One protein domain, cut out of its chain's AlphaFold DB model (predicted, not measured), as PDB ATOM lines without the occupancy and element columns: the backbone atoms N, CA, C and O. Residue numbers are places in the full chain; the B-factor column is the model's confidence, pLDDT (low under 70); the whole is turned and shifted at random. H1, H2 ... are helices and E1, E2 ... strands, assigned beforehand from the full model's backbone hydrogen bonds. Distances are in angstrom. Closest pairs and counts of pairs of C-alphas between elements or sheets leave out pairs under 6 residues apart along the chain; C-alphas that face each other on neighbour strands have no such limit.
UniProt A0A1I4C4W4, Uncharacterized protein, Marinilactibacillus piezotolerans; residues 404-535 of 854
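Overview. This is residues 404 to 535 of the 854 residues of an uncharacterized protein of Marinilactibacillus piezotolerans (UniProt A0A1I4C4W4). The domain is a long, narrow rod: the first and last helices, H1 and H6, lie side by side at one end, H2 and H5 lie side by side in its middle, and a small three-stranded sheet with H3 and H4 near it follows toward the other end. The hairpin of E2 and E3, with the loop of residues 473 to 481, reaches to that far end. The printed part has 132 residues, with six named helices and three named strands in the order H1 H2 E1 H3 E2 E3 H4 H5 H6, and its class is mostly helix. The sheet has the order E1 - E2 - E3 and is antiparallel throughout. The whole is extended, with a radius of gyration of the C-alphas of 22.7 A and spans of 82 by 30 by 24 A.

Arrangement. H1, residues 404 to 421, touches H6, residues 517 to 535, at a shallow tilt of 23 degrees, opposite ways; their closest C-alphas, of Ile 409 and Ile 525, are 5.8 A apart. H1 is apart from H2, residues 427 to 434. H2 touches H5, residues 501 to 514, at a shallow tilt of 22 degrees, opposite ways, closest at the C-alphas of His 434 and Tyr 503, 6.3 A. H2 and H3, residues 453 to 461, only just touch, with 3 pairs of C-alphas within 8 A, the closest those of Glu 432 and Val 457, 6.0 A. H3 only grazes the sheet, with residues 456 to 461. In the sheet, edge strand E1, residues 440 to 442, is antiparallel to E2, residues 466 to 472, with N 441 and O 467 within hydrogen-bond range at 2.8 A. E2 and E3, residues 482 to 487, form a hairpin, with N 468 and O 486 at 2.8 A. H4, residues 490 to 498, is not on the sheet; it is close to H5 but not clearly touching, about perpendicular at 90 degrees, with the C-alphas of Met 497 and Tyr 503 closest at 6.7 A. In the six helices every O i to N i+4 pair is within hydrogen-bond range.

Along the chain. H1 begins at C-alpha 404 (4.142, 31.619, -26.720) and is 25.9 A long. E2 is 19.1 A long and E3 16.3 A. H5, 20.1 A, leads by a tight link to H6, 26.6 A, which ends at C-alpha 535 (7.986, 41.118, -32.663).

Size, cuts and confidence. The C-alphas farthest apart, of Tyr 477 and Gln 534, are 83.4 A apart. The printed part has no cut, and no link is long. Mean pLDDT of the printed part is 77.6; residues 421 to 426 and 471 to 485 are under 70.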
ATOM      1  N   ILE A 404       4.345  32.790 -25.857       86.56
ATOM      2  CA  ILE A 404       4.142  31.619 -26.720       86.56
ATOM      3  C   ILE A 404       5.481  31.186 -27.326       86.56
ATOM      4  O   ILE A 404       5.849  30.017 -27.209       86.56
ATOM      5  N   ILE A 405       6.242  32.127 -27.895       85.62
ATOM      6  CA  ILE A 405       7.566  31.853 -28.475       85.62
ATOM      7  C   ILE A 405       8.543  31.326 -27.412       85.62
ATOM      8  O   ILE A 405       9.282  30.384 -27.677       85.62
ATOM      9  N   ASP A 406       8.532  31.878 -26.197       86.12
ATOM     10  CA  ASP A 406       9.384  31.441 -25.086       86.12
ATOM     11  C   ASP A 406       9.036  30.028 -24.622       86.12
ATOM     12  O   ASP A 406       9.931  29.239 -24.327       86.12
ATOM     13  N   SER A 407       7.748  29.676 -24.625       88.94
ATOM     14  CA  SER A 407       7.303  28.310 -24.337       88.94
ATOM     15  C   SER A 407       7.772  27.328 -25.418       88.94
ATOM     16  O   SER A 407       8.182  26.210 -25.111       88.94
ATOM     17  N   GLU A 408       7.746  27.739 -26.687       91.12
ATOM     18  CA  GLU A 408       8.217  26.920 -27.808       91.12
ATOM     19  C   GLU A 408       9.744  26.746 -27.791       91.12
ATOM     20  O   GLU A 408      10.237  25.629 -27.959       91.12
ATOM     21  N   ILE A 409      10.491  27.816 -27.496       87.56
ATOM     22  CA  ILE A 409      11.944  27.769 -27.288       87.56
ATOM     23  C   ILE A 409      12.282  26.841 -26.121       87.56
ATOM     24  O   ILE A 409      13.144  25.985 -26.283       87.56
ATOM     25  N   PHE A 410      11.591  26.957 -24.983       90.56
ATOM     26  CA  PHE A 410      11.825  26.104 -23.815       90.56
ATOM     27  C   PHE A 410      11.636  24.612 -24.133       90.56
ATOM     28  O   PHE A 410      12.461  23.781 -23.748       90.56
ATOM     29  N   ASN A 411      10.581  24.267 -24.879       90.75
ATOM     30  CA  ASN A 411      10.331  22.885 -25.295       90.75
ATOM     31  C   ASN A 411      11.431  22.358 -26.232       90.75
ATOM     32  O   ASN A 411      11.893  21.233 -26.059       90.75
ATOM     33  N   LEU A 412      11.875  23.169 -27.198       88.88
ATOM     34  CA  LEU A 412      12.947  22.794 -28.126       88.88
ATOM     35  C   LEU A 412      14.321  22.726 -27.444       88.88
ATOM     36  O   LEU A 412      15.126  21.871 -27.796       88.88
ATOM     37  N   GLU A 413      14.602  23.604 -26.477       86.44
ATOM     38  CA  GLU A 413      15.829  23.563 -25.671       86.44
ATOM     39  C   GLU A 413      15.857  22.312 -24.781       86.44
ATOM     40  O   GLU A 413      16.892  21.656 -24.701       86.44
ATOM     41  N   SER A 414      14.711  21.913 -24.218       85.69
ATOM     42  CA  SER A 414      14.578  20.652 -23.471       85.69
ATOM     43  C   SER A 414      14.796  19.427 -24.370       85.69
ATOM     44  O   SER A 414      15.514  18.503 -23.995       85.69
ATOM     45  N   GLU A 415      14.229  19.425 -25.584       84.88
ATOM     46  CA  GLU A 415      14.473  18.367 -26.579       84.88
ATOM     47  C   GLU A 415      15.954  18.317 -26.991       84.88
ATOM     48  O   GLU A 415      16.528  17.241 -27.154       84.88
ATOM     49  N   LEU A 416      16.604  19.475 -27.137       83.81
ATOM     50  CA  LEU A 416      18.024  19.556 -27.464       83.81
ATOM     51  C   LEU A 416      18.900  19.001 -26.333       83.81
ATOM     52  O   LEU A 416      19.844  18.268 -26.614       83.81
ATOM     53  N   GLU A 417      18.575  19.301 -25.075       81.94
ATOM     54  CA  GLU A 417      19.289  18.787 -23.901       81.94
ATOM     55  C   GLU A 417      19.148  17.257 -23.766       81.94
ATOM     56  O   GLU A 417      20.120  16.565 -23.454       81.94
ATOM     57  N   GLU A 418      17.980  16.693 -24.091       79.56
ATOM     58  CA  GLU A 418      17.772  15.237 -24.165       79.56
ATOM     59  C   GLU A 418      18.635  14.596 -25.272       79.56
ATOM     60  O   GLU A 418      19.302  13.581 -25.053       79.56
ATOM     61  N   LEU A 419      18.715  15.234 -26.447       77.56
ATOM     62  CA  LEU A 419      19.581  14.794 -27.547       77.56
ATOM     63  C   LEU A 419      21.083  14.925 -27.222       77.56
ATOM     64  O   LEU A 419      21.888  14.155 -27.749       77.56
ATOM     65  N   GLU A 420      21.481  15.889 -26.384       71.56
ATOM     66  CA  GLU A 420      22.877  16.128 -25.982       71.56
ATOM     67  C   GLU A 420      23.349  15.252 -24.819       71.56
ATOM     68  O   GLU A 420      24.509  14.835 -24.795       71.56
ATOM     69  N   SER A 421      22.463  14.954 -23.870       68.62
ATOM     70  CA  SER A 421      22.748  14.101 -22.709       68.62
ATOM     71  C   SER A 421      22.776  12.604 -23.050       68.62
ATOM     72  O   SER A 421      23.379  11.809 -22.322       68.62
ATOM     73  N   SER A 422      22.200  12.209 -24.190       65.81
ATOM     74  CA  SER A 422      22.302  10.854 -24.737       65.81
ATOM     75  C   SER A 422      23.755  10.495 -25.100       65.81
ATOM     76  O   SER A 422      24.282  10.843 -26.157       65.81
ATOM     77  N   SER A 423      24.411   9.711 -24.238       56.78
ATOM     78  CA  SER A 423      25.790   9.205 -24.422       56.78
ATOM     79  C   SER A 423      25.980   8.201 -25.586       56.78
ATOM     80  O   SER A 423      27.092   7.711 -25.836       56.78
ATOM     81  N   LEU A 424      24.906   7.883 -26.315       62.72
ATOM     82  CA  LEU A 424      24.846   6.859 -27.354       62.72
ATOM     83  C   LEU A 424      24.988   7.493 -28.743       62.72
ATOM     84  O   LEU A 424      24.017   7.796 -29.419       62.72
ATOM     85  N   VAL A 425      26.225   7.686 -29.196       62.22
ATOM     86  CA  VAL A 425      26.499   8.313 -30.508       62.22
ATOM     87  C   VAL A 425      26.461   7.287 -31.662       62.22
ATOM     88  O   VAL A 425      26.478   7.658 -32.834       62.22
ATOM     89  N   SER A 426      26.384   5.979 -31.370       68.44
ATOM     90  CA  SER A 426      26.358   4.920 -32.392       68.44
ATOM     91  C   SER A 426      25.405   3.767 -32.062       68.44
ATOM     92  O   SER A 426      25.246   3.371 -30.907       68.44
ATOM     93  N   PHE A 427      24.816   3.166 -33.105       73.00
ATOM     94  CA  PHE A 427      23.990   1.956 -32.975       73.00
ATOM     95  C   PHE A 427      24.751   0.771 -32.374       73.00
ATOM     96  O   PHE A 427      24.132  -0.111 -31.786       73.00
ATOM     97  N   ASP A 428      26.074   0.731 -32.521       74.25
ATOM     98  CA  ASP A 428      26.893  -0.340 -31.953       74.25
ATOM     99  C   ASP A 428      27.001  -0.195 -30.435       74.25
ATOM    100  O   ASP A 428      26.778  -1.166 -29.718       74.25
ATOM    101  N   ARG A 429      27.184   1.031 -29.927       73.75
ATOM    102  CA  ARG A 429      27.110   1.304 -28.484       73.75
ATOM    103  C   ARG A 429      25.719   1.053 -27.908       73.75
ATOM    104  O   ARG A 429      25.607   0.505 -26.821       73.75
ATOM    105  N   LEU A 430      24.664   1.392 -28.648       78.94
ATOM    106  CA  LEU A 430      23.284   1.083 -28.261       78.94
ATOM    107  C   LEU A 430      23.090  -0.436 -28.073       78.94
ATOM    108  O   LEU A 430      22.537  -0.885 -27.073       78.94
ATOM    109  N   LYS A 431      23.594  -1.254 -29.003       80.38
ATOM    110  CA  LYS A 431      23.554  -2.718 -28.859       80.38
ATOM    111  C   LYS A 431      24.390  -3.192 -27.667       80.38
ATOM    112  O   LYS A 431      23.938  -4.066 -26.939       80.38
ATOM    113  N   GLU A 432      25.570  -2.614 -27.441       79.56
ATOM    114  CA  GLU A 432      26.438  -2.956 -26.301       79.56
ATOM    115  C   GLU A 432      25.764  -2.695 -24.938       79.56
ATOM    116  O   GLU A 432      25.909  -3.485 -23.999       79.56
ATOM    117  N   THR A 433      24.982  -1.618 -24.831       77.00
ATOM    118  CA  THR A 433      24.306  -1.235 -23.585       77.00
ATOM    119  C   THR A 433      23.034  -2.049 -23.325       77.00
ATOM    120  O   THR A 433      22.839  -2.518 -22.205       77.00
ATOM    121  N   HIS A 434      22.195  -2.277 -24.345       79.12
ATOM    122  CA  HIS A 434      20.858  -2.874 -24.174       79.12
ATOM    123  C   HIS A 434      20.791  -4.394 -24.387       79.12
ATOM    124  O   HIS A 434      19.752  -5.004 -24.116       79.12
ATOM    125  N   LEU A 435      21.863  -5.037 -24.865       83.19
ATOM    126  CA  LEU A 435      21.855  -6.486 -25.058       83.19
ATOM    127  C   LEU A 435      21.777  -7.215 -23.709       83.19
ATOM    128  O   LEU A 435      22.655  -7.092 -22.851       83.19
ATOM    129  N   THR A 436      20.730  -8.021 -23.541       78.81
ATOM    130  CA  THR A 436      20.551  -8.891 -22.376       78.81
ATOM    131  C   THR A 436      21.290 -10.209 -22.585       78.81
ATOM    132  O   THR A 436      20.912 -11.044 -23.410       78.81
ATOM    133  N   THR A 437      22.358 -10.407 -21.812       76.62
ATOM    134  CA  THR A 437      23.282 -11.545 -21.936       76.62
ATOM    135  C   THR A 437      23.119 -12.604 -20.844       76.62
ATOM    136  O   THR A 437      23.985 -13.462 -20.665       76.62
ATOM    137  N   GLU A 438      21.997 -12.585 -20.119       73.50
ATOM    138  CA  GLU A 438      21.769 -13.479 -18.983       73.50
ATOM    139  C   GLU A 438      21.885 -14.963 -19.354       73.50
ATOM    140  O   GLU A 438      21.126 -15.497 -20.176       73.50
ATOM    141  N   SER A 439      22.790 -15.652 -18.651       76.06
ATOM    142  CA  SER A 439      23.067 -17.085 -18.814       76.06
ATOM    143  C   SER A 439      23.547 -17.475 -20.218       76.06
ATOM    144  O   SER A 439      23.364 -18.626 -20.619       76.06
ATOM    145  N   ILE A 440      24.118 -16.537 -20.975       82.69
ATOM    146  CA  ILE A 440      24.732 -16.797 -22.280       82.69
ATOM    147  C   ILE A 440      26.196 -17.198 -22.077       82.69
ATOM    148  O   ILE A 440      26.852 -16.734 -21.150       82.69
ATOM    149  N   LEU A 441      26.678 -18.097 -22.928       82.62
ATOM    150  CA  LEU A 441      28.076 -18.476 -23.064       82.62
ATOM    151  C   LEU A 441      28.516 -18.188 -24.499       82.62
ATOM    152  O   LEU A 441      27.789 -18.534 -25.437       82.62
ATOM    153  N   VAL A 442      29.702 -17.606 -24.661       82.00
ATOM    154  CA  VAL A 442      30.369 -17.410 -25.959       82.00
ATOM    155  C   VAL A 442      31.589 -18.309 -25.978       82.00
ATOM    156  O   VAL A 442      32.387 -18.261 -25.048       82.00
ATOM    157  N   ASP A 443      31.701 -19.185 -26.976       80.75
ATOM    158  CA  ASP A 443      32.781 -20.183 -27.042       80.75
ATOM    159  C   ASP A 443      32.902 -21.058 -25.768       80.75
ATOM    160  O   ASP A 443      33.949 -21.630 -25.482       80.75
ATOM    161  N   GLY A 444      31.807 -21.200 -25.007       75.31
ATOM    162  CA  GLY A 444      31.758 -21.962 -23.752       75.31
ATOM    163  C   GLY A 444      32.103 -21.170 -22.485       75.31
ATOM    164  O   GLY A 444      31.899 -21.696 -21.392       75.31
ATOM    165  N   GLU A 445      32.534 -19.914 -22.615       81.69
ATOM    166  CA  GLU A 445      32.936 -19.038 -21.510       81.69
ATOM    167  C   GLU A 445      31.805 -18.099 -21.067       81.69
ATOM    168  O   GLU A 445      30.982 -17.658 -21.877       81.69
ATOM    169  N   SER A 446      31.759 -17.793 -19.768       83.69
ATOM    170  CA  SER A 446      30.801 -16.856 -19.163       83.69
ATOM    171  C   SER A 446      31.356 -15.434 -19.062       83.69
ATOM    172  O   SER A 446      32.554 -15.213 -19.194       83.69
ATOM    173  N   GLU A 447      30.481 -14.469 -18.767       82.81
ATOM    174  CA  GLU A 447      30.829 -13.046 -18.608       82.81
ATOM    175  C   GLU A 447      32.007 -12.804 -17.644       82.81
ATOM    176  O   GLU A 447      32.870 -11.982 -17.941       82.81
ATOM    177  N   ASP A 448      32.100 -13.579 -16.559       81.38
ATOM    178  CA  ASP A 448      33.150 -13.469 -15.532       81.38
ATOM    179  C   ASP A 448      34.576 -13.740 -16.052       81.38
ATOM    180  O   ASP A 448      35.554 -13.363 -15.404       81.38
ATOM    181  N   THR A 449      34.715 -14.396 -17.210       83.25
ATOM    182  CA  THR A 449      36.016 -14.693 -17.828       83.25
ATOM    183  C   THR A 449      36.609 -13.460 -18.537       83.25
ATOM    184  O   THR A 449      37.797 -13.441 -18.860       83.25
ATOM    185  N   TYR A 450      35.815 -12.407 -18.768       82.56
ATOM    186  CA  TYR A 450      36.238 -11.219 -19.513       82.56
ATOM    187  C   TYR A 450      36.599 -10.043 -18.586       82.56
ATOM    188  O   TYR A 450      35.902  -9.800 -17.601       82.56
ATOM    189  N   PRO A 451      37.636  -9.242 -18.916       81.81
ATOM    190  CA  PRO A 451      38.055  -8.090 -18.109       81.81
ATOM    191  C   PRO A 451      36.971  -7.025 -17.909       81.81
ATOM    192  O   PRO A 451      36.958  -6.330 -16.894       81.81
ATOM    193  N   THR A 452      36.076  -6.862 -18.887       83.12
ATOM    194  CA  THR A 452      34.949  -5.930 -18.809       83.12
ATOM    195  C   THR A 452      33.705  -6.509 -19.477       83.12
ATOM    196  O   THR A 452      33.790  -7.197 -20.497       83.12
ATOM    197  N   ARG A 453      32.523  -6.135 -18.968       82.25
ATOM    198  CA  ARG A 453      31.230  -6.466 -19.590       82.25
ATOM    199  C   ARG A 453      31.151  -6.029 -21.058       82.25
ATOM    200  O   ARG A 453      30.601  -6.741 -21.888       82.25
ATOM    201  N   MET A 454      31.715  -4.869 -21.388       78.31
ATOM    202  CA  MET A 454      31.765  -4.339 -22.759       78.31
ATOM    203  C   MET A 454      32.484  -5.288 -23.728       78.31
ATOM    204  O   MET A 454      32.027  -5.513 -24.846       78.31
ATOM    205  N   GLU A 455      33.610  -5.853 -23.298       81.00
ATOM    206  CA  GLU A 455      34.408  -6.779 -24.100       81.00
ATOM    207  C   GLU A 455      33.684  -8.116 -24.305       81.00
ATOM    208  O   GLU A 455      33.641  -8.634 -25.424       81.00
ATOM    209  N   TYR A 456      33.018  -8.611 -23.260       85.00
ATOM    210  CA  TYR A 456      32.143  -9.779 -23.342       85.00
ATOM    211  C   TYR A 456      30.973  -9.566 -24.314       85.00
ATOM    212  O   TYR A 456      30.752 -10.377 -25.212       85.00
ATOM    213  N   VAL A 457      30.247  -8.450 -24.202       84.31
ATOM    214  CA  VAL A 457      29.103  -8.153 -25.079       84.31
ATOM    215  C   VAL A 457      29.537  -8.015 -26.542       84.31
ATOM    216  O   VAL A 457      28.851  -8.526 -27.427       84.31
ATOM    217  N   ARG A 458      30.705  -7.421 -26.826       83.69
ATOM    218  CA  ARG A 458      31.274  -7.393 -28.188       83.69
ATOM    219  C   ARG A 458      31.520  -8.790 -28.743       83.69
ATOM    220  O   ARG A 458      31.189  -9.047 -29.898       83.69
ATOM    221  N   LYS A 459      32.030  -9.706 -27.918       82.56
ATOM    222  CA  LYS A 459      32.222 -11.112 -28.294       82.56
ATOM    223  C   LYS A 459      30.902 -11.839 -28.533       82.56
ATOM    224  O   LYS A 459      30.796 -12.588 -29.500       82.56
ATOM    225  N   VAL A 460      29.866 -11.555 -27.744       83.56
ATOM    226  CA  VAL A 460      28.504 -12.049 -28.014       83.56
ATOM    227  C   VAL A 460      28.002 -11.541 -29.375       83.56
ATOM    228  O   VAL A 460      27.437 -12.311 -30.153       83.56
ATOM    229  N   LEU A 461      28.240 -10.264 -29.695       83.81
ATOM    230  CA  LEU A 461      27.832  -9.631 -30.955       83.81
ATOM    231  C   LEU A 461      28.584 -10.162 -32.194       83.81
ATOM    232  O   LEU A 461      28.067 -10.022 -33.301       83.81
ATOM    233  N   GLU A 462      29.739 -10.826 -32.041       83.56
ATOM    234  CA  GLU A 462      30.416 -11.558 -33.131       83.56
ATOM    235  C   GLU A 462      29.630 -12.810 -33.579       83.56
ATOM    236  O   GLU A 462      29.848 -13.318 -34.681       83.56
ATOM    237  N   GLY A 463      28.700 -13.306 -32.748       75.50
ATOM    238  CA  GLY A 463      27.703 -14.316 -33.120       75.50
ATOM    239  C   GLY A 463      28.202 -15.760 -33.217       75.50
ATOM    240  O   GLY A 463      27.466 -16.624 -33.698       75.50
ATOM    241  N   LYS A 464      29.432 -16.045 -32.781       77.88
ATOM    242  CA  LYS A 464      30.054 -17.375 -32.886       77.88
ATOM    243  C   LYS A 464      29.800 -18.210 -31.628       77.88
ATOM    244  O   LYS A 464      29.930 -17.712 -30.517       77.88
ATOM    245  N   ASN A 465      29.423 -19.479 -31.820       79.69
ATOM    246  CA  ASN A 465      29.271 -20.500 -30.769       79.69
ATOM    247  C   ASN A 465      28.505 -20.038 -29.512       79.69
ATOM    248  O   ASN A 465      28.921 -20.294 -28.381       79.69
ATOM    249  N   LEU A 466      27.371 -19.365 -29.708       84.19
ATOM    250  CA  LEU A 466      26.533 -18.889 -28.612       84.19
ATOM    251  C   LEU A 466      25.670 -20.022 -28.044       84.19
ATOM    252  O   LEU A 466      24.984 -20.736 -28.781       84.19
ATOM    253  N   SER A 467      25.633 -20.155 -26.720       81.69
ATOM    254  CA  SER A 467      24.728 -21.095 -26.048       81.69
ATOM    255  C   SER A 467      24.132 -20.509 -24.772       81.69
ATOM    256  O   SER A 467      24.739 -19.656 -24.134       81.69
ATOM    257  N   LYS A 468      22.917 -20.925 -24.399       82.19
ATOM    258  CA  LYS A 468      22.237 -20.467 -23.181       82.19
ATOM    259  C   LYS A 468      22.155 -21.588 -22.153       82.19
ATOM    260  O   LYS A 468      21.673 -22.679 -22.456       82.19
ATOM    261  N   VAL A 469      22.572 -21.305 -20.923       79.69
ATOM    262  CA  VAL A 469      22.483 -22.236 -19.796       79.69
ATOM    263  C   VAL A 469      21.034 -22.321 -19.320       79.69
ATOM    264  O   VAL A 469      20.429 -21.326 -18.925       79.69
ATOM    265  N   LYS A 470      20.472 -23.532 -19.330       73.75
ATOM    266  CA  LYS A 470      19.196 -23.856 -18.684       73.75
ATOM    267  C   LYS A 470      19.444 -24.745 -17.473       73.75
ATOM    268  O   LYS A 470      20.167 -25.737 -17.548       73.75
ATOM    269  N   LEU A 471      18.789 -24.408 -16.366       66.62
ATOM    270  CA  LEU A 471      18.717 -25.256 -15.182       66.62
ATOM    271  C   LEU A 471      17.456 -26.117 -15.291       66.62
ATOM    272  O   LEU A 471      16.342 -25.610 -15.160       66.62
ATOM    273  N   LYS A 472      17.613 -27.420 -15.542       59.97
ATOM    274  CA  LYS A 472      16.493 -28.369 -15.449       59.97
ATOM    275  C   LYS A 472      16.394 -28.885 -14.015       59.97
ATOM    276  O   LYS A 472      17.342 -29.461 -13.488       59.97
ATOM    277  N   LYS A 473      15.236 -28.670 -13.384       51.72
ATOM    278  CA  LYS A 473      14.916 -29.193 -12.050       51.72
ATOM    279  C   LYS A 473      14.190 -30.529 -12.199       51.72
ATOM    280  O   LYS A 473      13.104 -30.567 -12.771       51.72
ATOM    281  N   TYR A 474      14.771 -31.610 -11.682       50.31
ATOM    282  CA  TYR A 474      14.084 -32.897 -11.586       50.31
ATOM    283  C   TYR A 474      13.229 -32.943 -10.315       50.31
ATOM    284  O   TYR A 474      13.708 -32.681  -9.212       50.31
ATOM    285  N   GLN A 475      11.950 -33.283 -10.465       51.97
ATOM    286  CA  GLN A 475      11.099 -33.666  -9.344       51.97
ATOM    287  C   GLN A 475      11.400 -35.128  -9.013       51.97
ATOM    288  O   GLN A 475      10.823 -36.009  -9.639       51.97
ATOM    289  N   ASN A 476      12.380 -35.378  -8.136       51.22
ATOM    290  CA  ASN A 476      12.391 -36.445  -7.119       51.22
ATOM    291  C   ASN A 476      13.821 -36.675  -6.595       51.22
ATOM    292  O   ASN A 476      14.675 -37.210  -7.291       51.22
ATOM    293  N   TYR A 477      14.011 -36.288  -5.330       47.81
ATOM    294  CA  TYR A 477      15.163 -36.507  -4.444       47.81
ATOM    295  C   TYR A 477      16.510 -35.840  -4.805       47.81
ATOM    296  O   TYR A 477      17.207 -36.205  -5.743       47.81
ATOM    297  N   SER A 478      16.910 -34.921  -3.911       52.19
ATOM    298  CA  SER A 478      18.128 -34.090  -3.862       52.19
ATOM    299  C   SER A 478      18.197 -32.907  -4.845       52.19
ATOM    300  O   SER A 478      17.860 -33.013  -6.019       52.19
ATOM    301  N   ASN A 479      18.616 -31.742  -4.330       52.47
ATOM    302  CA  ASN A 479      18.779 -30.469  -5.049       52.47
ATOM    303  C   ASN A 479      19.959 -30.513  -6.048       52.47
ATOM    304  O   ASN A 479      20.911 -29.745  -5.924       52.47
ATOM    305  N   LEU A 480      19.926 -31.417  -7.026       50.12
ATOM    306  CA  LEU A 480      20.921 -31.502  -8.092       50.12
ATOM    307  C   LEU A 480      20.365 -30.849  -9.360       50.12
ATOM    308  O   LEU A 480      19.517 -31.404 -10.056       50.12
ATOM    309  N   TYR A 481      20.844 -29.641  -9.655       55.56
ATOM    310  CA  TYR A 481      20.604 -28.984 -10.936       55.56
ATOM    311  C   TYR A 481      21.630 -29.489 -11.951       55.56
ATOM    312  O   TYR A 481      22.833 -29.345 -11.740       55.56
ATOM    313  N   THR A 482      21.175 -30.041 -13.073       56.59
ATOM    314  CA  THR A 482      22.051 -30.282 -14.226       56.59
ATOM    315  C   THR A 482      22.029 -29.045 -15.122       56.59
ATOM    316  O   THR A 482      20.968 -28.617 -15.584       56.59
ATOM    317  N   LYS A 483      23.204 -28.433 -15.329       60.75
ATOM    318  CA  LYS A 483      23.399 -27.358 -16.309       60.75
ATOM    319  C   LYS A 483      23.478 -27.995 -17.694       60.75
ATOM    320  O   LYS A 483      24.414 -28.734 -17.973       60.75
ATOM    321  N   SER A 484      22.502 -27.710 -18.550       68.31
ATOM    322  CA  SER A 484      22.586 -28.009 -19.982       68.31
ATOM    323  C   SER A 484      22.661 -26.700 -20.756       68.31
ATOM    324  O   SER A 484      21.867 -25.795 -20.484       68.31
ATOM    325  N   SER A 485      23.580 -26.597 -21.710       69.06
ATOM    326  CA  SER A 485      23.630 -25.491 -22.662       69.06
ATOM    327  C   SER A 485      22.889 -25.876 -23.944       69.06
ATOM    328  O   SER A 485      23.062 -26.971 -24.475       69.06
ATOM    329  N   GLU A 486      22.022 -24.991 -24.427       78.12
ATOM    330  CA  GLU A 486      21.378 -25.123 -25.740       78.12
ATOM    331  C   GLU A 486      21.930 -24.041 -26.677       78.12
ATOM    332  O   GLU A 486      22.106 -22.905 -26.226       78.12
ATOM    333  N   PRO A 487      22.204 -24.346 -27.959       79.38
ATOM    334  CA  PRO A 487      22.664 -23.342 -28.911       79.38
ATOM    335  C   PRO A 487      21.589 -22.265 -29.100       79.38
ATOM    336  O   PRO A 487      20.404 -22.572 -29.237       79.38
ATOM    337  N   ILE A 488      22.002 -21.000 -29.104       82.56
ATOM    338  CA  ILE A 488      21.120 -19.846 -29.307       82.56
ATOM    339  C   ILE A 488      21.652 -19.007 -30.467       82.56
ATOM    340  O   ILE A 488      22.855 -18.818 -30.590       82.56
ATOM    341  N   SER A 489      20.778 -18.510 -31.343       83.06
ATOM    342  CA  SER A 489      21.210 -17.634 -32.438       83.06
ATOM    343  C   SER A 489      21.296 -16.181 -31.973       83.06
ATOM    344  O   SER A 489      20.449 -15.720 -31.200       83.06
ATOM    345  N   LEU A 490      22.272 -15.434 -32.495       81.81
ATOM    346  CA  LEU A 490      22.401 -13.995 -32.244       81.81
ATOM    347  C   LEU A 490      21.136 -13.228 -32.667       81.81
ATOM    348  O   LEU A 490      20.680 -12.341 -31.952       81.81
ATOM    349  N   GLU A 491      20.507 -13.625 -33.776       80.25
ATOM    350  CA  GLU A 491      19.247 -13.040 -34.257       80.25
ATOM    351  C   GLU A 491      18.124 -13.122 -33.217       80.25
ATOM    352  O   GLU A 491      17.360 -12.175 -33.051       80.25
ATOM    353  N   SER A 492      18.039 -14.227 -32.468       79.69
ATOM    354  CA  SER A 492      17.019 -14.389 -31.425       79.69
ATOM    355  C   SER A 492      17.242 -13.468 -30.218       79.69
ATOM    356  O   SER A 492      16.274 -13.051 -29.578       79.69
ATOM    357  N   LEU A 493      18.499 -13.124 -29.923       81.81
ATOM    358  CA  LEU A 493      18.882 -12.193 -28.859       81.81
ATOM    359  C   LEU A 493      18.635 -10.747 -29.283       81.81
ATOM    360  O   LEU A 493      18.009  -9.985 -28.549       81.81
ATOM    361  N   LEU A 494      19.050 -10.398 -30.503       82.38
ATOM    362  CA  LEU A 494      18.813  -9.081 -31.084       82.38
ATOM    363  C   LEU A 494      17.320  -8.800 -31.271       82.38
ATOM    364  O   LEU A 494      16.900  -7.668 -31.066       82.38
ATOM    365  N   LYS A 495      16.506  -9.814 -31.597       81.62
ATOM    366  CA  LYS A 495      15.046  -9.669 -31.683       81.62
ATOM    367  C   LYS A 495      14.425  -9.342 -30.324       81.62
ATOM    368  O   LYS A 495      13.647  -8.407 -30.231       81.62
ATOM    369  N   LYS A 496      14.824 -10.050 -29.261       80.88
ATOM    370  CA  LYS A 496      14.342  -9.775 -27.897       80.88
ATOM    371  C   LYS A 496      14.730  -8.390 -27.395       80.88
ATOM    372  O   LYS A 496      13.912  -7.743 -26.762       80.88
ATOM    373  N   MET A 497      15.955  -7.951 -27.679       82.75
ATOM    374  CA  MET A 497      16.394  -6.579 -27.409       82.75
ATOM    375  C   MET A 497      15.607  -5.575 -28.264       82.75
ATOM    376  O   MET A 497      15.187  -4.545 -27.768       82.75
ATOM    377  N   GLY A 498      15.354  -5.896 -29.535       78.31
ATOM    378  CA  GLY A 498      14.533  -5.085 -30.430       78.31
ATOM    379  C   GLY A 498      13.097  -4.883 -29.938       78.31
ATOM    380  O   GLY A 498      12.506  -3.855 -30.235       78.31
ATOM    381  N   ASP A 499      12.547  -5.818 -29.170       80.75
ATOM    382  CA  ASP A 499      11.185  -5.737 -28.639       80.75
ATOM    383  C   ASP A 499      11.094  -4.962 -27.301       80.75
ATOM    384  O   ASP A 499       9.987  -4.783 -26.788       80.75
ATOM    385  N   THR A 500      12.210  -4.493 -26.712       82.94
ATOM    386  CA  THR A 500      12.161  -3.736 -25.446       82.94
ATOM    387  C   THR A 500      11.826  -2.251 -25.663       82.94
ATOM    388  O   THR A 500      12.371  -1.622 -26.579       82.94
ATOM    389  N   PRO A 501      10.951  -1.656 -24.825       79.50
ATOM    390  CA  PRO A 501      10.595  -0.238 -24.916       79.50
ATOM    391  C   PRO A 501      11.804   0.699 -24.817       79.50
ATOM    392  O   PRO A 501      11.896   1.661 -25.576       79.50
ATOM    393  N   GLU A 502      12.755   0.380 -23.937       79.06
ATOM    394  CA  GLU A 502      13.944   1.196 -23.679       79.06
ATOM    395  C   GLU A 502      14.868   1.233 -24.905       79.06
ATOM    396  O   GLU A 502      15.326   2.296 -25.312       79.06
ATOM    397  N   TYR A 503      15.072   0.087 -25.571       81.69
ATOM    398  CA  TYR A 503      15.879   0.031 -26.793       81.69
ATOM    399  C   TYR A 503      15.218   0.787 -27.947       81.69
ATOM    400  O   TYR A 503      15.908   1.453 -28.711       81.69
ATOM    401  N   GLN A 504      13.893   0.703 -28.096       80.31
ATOM    402  CA  GLN A 504      13.176   1.430 -29.148       80.31
ATOM    403  C   GLN A 504      13.224   2.949 -28.941       80.31
ATOM    404  O   GLN A 504      13.374   3.689 -29.916       80.31
ATOM    405  N   GLN A 505      13.144   3.414 -27.692       80.19
ATOM    406  CA  GLN A 505      13.287   4.828 -27.344       80.19
ATOM    407  C   GLN A 505      14.697   5.340 -27.672       80.19
ATOM    408  O   GLN A 505      14.839   6.293 -28.440       80.19
ATOM    409  N   ASP A 506      15.736   4.654 -27.195       78.94
ATOM    410  CA  ASP A 506      17.123   5.078 -27.408       78.94
ATOM    411  C   ASP A 506      17.556   4.916 -28.875       78.94
ATOM    412  O   ASP A 506      18.277   5.750 -29.422       78.94
ATOM    413  N   LYS A 507      17.044   3.897 -29.580       82.62
ATOM    414  CA  LYS A 507      17.248   3.732 -31.027       82.62
ATOM    415  C   LYS A 507      16.701   4.924 -31.809       82.62
ATOM    416  O   LYS A 507      17.371   5.393 -32.729       82.62
ATOM    417  N   LYS A 508      15.515   5.416 -31.447       81.31
ATOM    418  CA  LYS A 508      14.900   6.590 -32.075       81.31
ATOM    419  C   LYS A 508      15.741   7.850 -31.844       81.31
ATOM    420  O   LYS A 508      15.930   8.617 -32.779       81.31
ATOM    421  N   ILE A 509      16.309   8.020 -30.650       78.50
ATOM    422  CA  ILE A 509      17.229   9.126 -30.330       78.50
ATOM    423  C   ILE A 509      18.493   9.058 -31.207       78.50
ATOM    424  O   ILE A 509      18.888  10.057 -31.804       78.50
ATOM    425  N   VAL A 510      19.096   7.873 -31.362       79.56
ATOM    426  CA  VAL A 510      20.268   7.672 -32.237       79.56
ATOM    427  C   VAL A 510      19.936   7.943 -33.711       79.56
ATOM    428  O   VAL A 510      20.735   8.558 -34.421       79.56
ATOM    429  N   GLU A 511      18.766   7.501 -34.187       80.88
ATOM    430  CA  GLU A 511      18.263   7.804 -35.535       80.88
ATOM    431  C   GLU A 511      18.078   9.312 -35.738       80.88
ATOM    432  O   GLU A 511      18.553   9.860 -36.733       80.88
ATOM    433  N   ASP A 512      17.464   9.995 -34.774       79.75
ATOM    434  CA  ASP A 512      17.233  11.438 -34.786       79.75
ATOM    435  C   ASP A 512      18.556  12.230 -34.820       79.75
ATOM    436  O   ASP A 512      18.712  13.150 -35.632       79.75
ATOM    437  N   ILE A 513      19.554  11.842 -34.017       78.25
ATOM    438  CA  ILE A 513      20.897  12.449 -34.030       78.25
ATOM    439  C   ILE A 513      21.571  12.242 -35.393       78.25
ATOM    440  O   ILE A 513      22.075  13.200 -35.985       78.25
ATOM    441  N   LYS A 514      21.557  11.011 -35.924       77.69
ATOM    442  CA  LYS A 514      22.202  10.673 -37.206       77.69
ATOM    443  C   LYS A 514      21.537  11.361 -38.401       77.69
ATOM    444  O   LYS A 514      22.224  11.714 -39.356       77.69
ATOM    445  N   ASN A 515      20.226  11.591 -38.329       80.25
ATOM    446  CA  ASN A 515      19.455  12.325 -39.334       80.25
ATOM    447  C   ASN A 515      19.603  13.854 -39.214       80.25
ATOM    448  O   ASN A 515      18.944  14.592 -39.944       80.25
ATOM    449  N   GLY A 516      20.457  14.352 -38.312       77.88
ATOM    450  CA  GLY A 516      20.746  15.779 -38.180       77.88
ATOM    451  C   GLY A 516      19.674  16.572 -37.429       77.88
ATOM    452  O   GLY A 516      19.675  17.801 -37.500       77.88
ATOM    453  N   LYS A 517      18.783  15.914 -36.671       82.75
ATOM    454  CA  LYS A 517      17.716  16.584 -35.906       82.75
ATOM    455  C   LYS A 517      18.268  17.626 -34.932       82.75
ATOM    456  O   LYS A 517      17.661  18.680 -34.783       82.75
ATOM    457  N   LYS A 518      19.460  17.395 -34.370       79.25
ATOM    458  CA  LYS A 518      20.179  18.370 -33.532       79.25
ATOM    459  C   LYS A 518      20.385  19.714 -34.247       79.25
ATOM    460  O   LYS A 518      20.120  20.768 -33.676       79.25
ATOM    461  N   VAL A 519      20.810  19.672 -35.510       80.38
ATOM    462  CA  VAL A 519      21.027  20.871 -36.338       80.38
ATOM    463  C   VAL A 519      19.693  21.546 -36.662       80.38
ATOM    464  O   VAL A 519      19.586  22.764 -36.578       80.38
ATOM    465  N   ILE A 520      18.651  20.763 -36.961       84.25
ATOM    466  CA  ILE A 520      17.309  21.280 -37.268       84.25
ATOM    467  C   ILE A 520      16.685  21.981 -36.051       84.25
ATOM    468  O   ILE A 520      16.157  23.082 -36.182       84.25
ATOM    469  N   VAL A 521      16.746  21.360 -34.869       85.31
ATOM    470  CA  VAL A 521      16.228  21.924 -33.610       85.31
ATOM    471  C   VAL A 521      17.008  23.185 -33.235       85.31
ATOM    472  O   VAL A 521      16.399  24.210 -32.943       85.31
ATOM    473  N   SER A 522      18.341  23.154 -33.347       80.88
ATOM    474  CA  SER A 522      19.195  24.329 -33.137       80.88
ATOM    475  C   SER A 522      18.843  25.489 -34.079       80.88
ATOM    476  O   SER A 522      18.696  26.619 -33.611       80.88
ATOM    477  N   SER A 523      18.636  25.212 -35.371       83.75
ATOM    478  CA  SER A 523      18.213  26.215 -36.355       83.75
ATOM    479  C   SER A 523      16.850  26.810 -36.001       83.75
ATOM    480  O   SER A 523      16.705  28.026 -35.982       83.75
ATOM    481  N   LYS A 524      15.864  25.977 -35.641       89.06
ATOM    482  CA  LYS A 524      14.528  26.451 -35.242       89.06
ATOM    483  C   LYS A 524      14.563  27.339 -34.002       89.06
ATOM    484  O   LYS A 524      13.867  28.348 -33.962       89.06
ATOM    485  N   ILE A 525      15.377  26.994 -33.002       85.56
ATOM    486  CA  ILE A 525      15.575  27.839 -31.815       85.56
ATOM    487  C   ILE A 525      16.149  29.200 -32.226       85.56
ATOM    488  O   ILE A 525      15.723  30.233 -31.708       85.56
ATOM    489  N   GLN A 526      17.102  29.223 -33.161       82.94
ATOM    490  CA  GLN A 526      17.685  30.463 -33.667       82.94
ATOM    491  C   GLN A 526      16.658  31.304 -34.443       82.94
ATOM    492  O   GLN A 526      16.549  32.503 -34.186       82.94
ATOM    493  N   ASP A 527      15.850  30.679 -35.301       87.19
ATOM    494  CA  ASP A 527      14.769  31.336 -36.044       87.19
ATOM    495  C   ASP A 527      13.705  31.922 -35.104       87.19
ATOM    496  O   ASP A 527      13.293  33.069 -35.268       87.19
ATOM    497  N   LEU A 528      13.308  31.183 -34.063       86.25
ATOM    498  CA  LEU A 528      12.373  31.666 -33.042       86.25
ATOM    499  C   LEU A 528      12.961  32.821 -32.220       86.25
ATOM    500  O   LEU A 528      12.249  33.777 -31.916       86.25
ATOM    501  N   LYS A 529      14.266  32.796 -31.912       82.44
ATOM    502  CA  LYS A 529      14.966  33.920 -31.257       82.44
ATOM    503  C   LYS A 529      15.011  35.164 -32.153       82.44
ATOM    504  O   LYS A 529      14.841  36.276 -31.651       82.44
ATOM    505  N   ILE A 530      15.180  34.996 -33.468       80.81
ATOM    506  CA  ILE A 530      15.087  36.092 -34.448       80.81
ATOM    507  C   ILE A 530      13.652  36.623 -34.513       80.81
ATOM    508  O   ILE A 530      13.451  37.831 -34.391       80.81
ATOM    509  N   LYS A 531      12.655  35.737 -34.624       81.88
ATOM    510  CA  LYS A 531      11.232  36.098 -34.643       81.88
ATOM    511  C   LYS A 531      10.830  36.863 -33.381       81.88
ATOM    512  O   LYS A 531      10.201  37.910 -33.479       81.88
ATOM    513  N   LYS A 532      11.280  36.422 -32.201       78.00
ATOM    514  CA  LYS A 532      11.069  37.123 -30.923       78.00
ATOM    515  C   LYS A 532      11.582  38.565 -30.963       78.00
ATOM    516  O   LYS A 532      10.907  39.471 -30.484       78.00
ATOM    517  N   LYS A 533      12.766  38.782 -31.547       73.00
ATOM    518  CA  LYS A 533      13.351  40.120 -31.707       73.00
ATOM    519  C   LYS A 533      12.584  40.966 -32.731       73.00
ATOM    520  O   LYS A 533      12.469  42.170 -32.545       73.00
ATOM    521  N   GLN A 534      12.046  40.352 -33.784       71.25
ATOM    522  CA  GLN A 534      11.227  41.042 -34.787       71.25
ATOM    523  C   GLN A 534       9.902  41.543 -34.198       71.25
ATOM    524  O   GLN A 534       9.558  42.701 -34.430       71.25
ATOM    525  N   VAL A 535       9.229  40.737 -33.367       72.75
ATOM    526  CA  VAL A 535       7.986  41.118 -32.663       72.75
ATOM    527  C   VAL A 535       8.167  42.409 -31.846       72.75
ATOM    528  O   VAL A 535       7.266  43.235 -31.790       72.75
TER     529      VAL A 535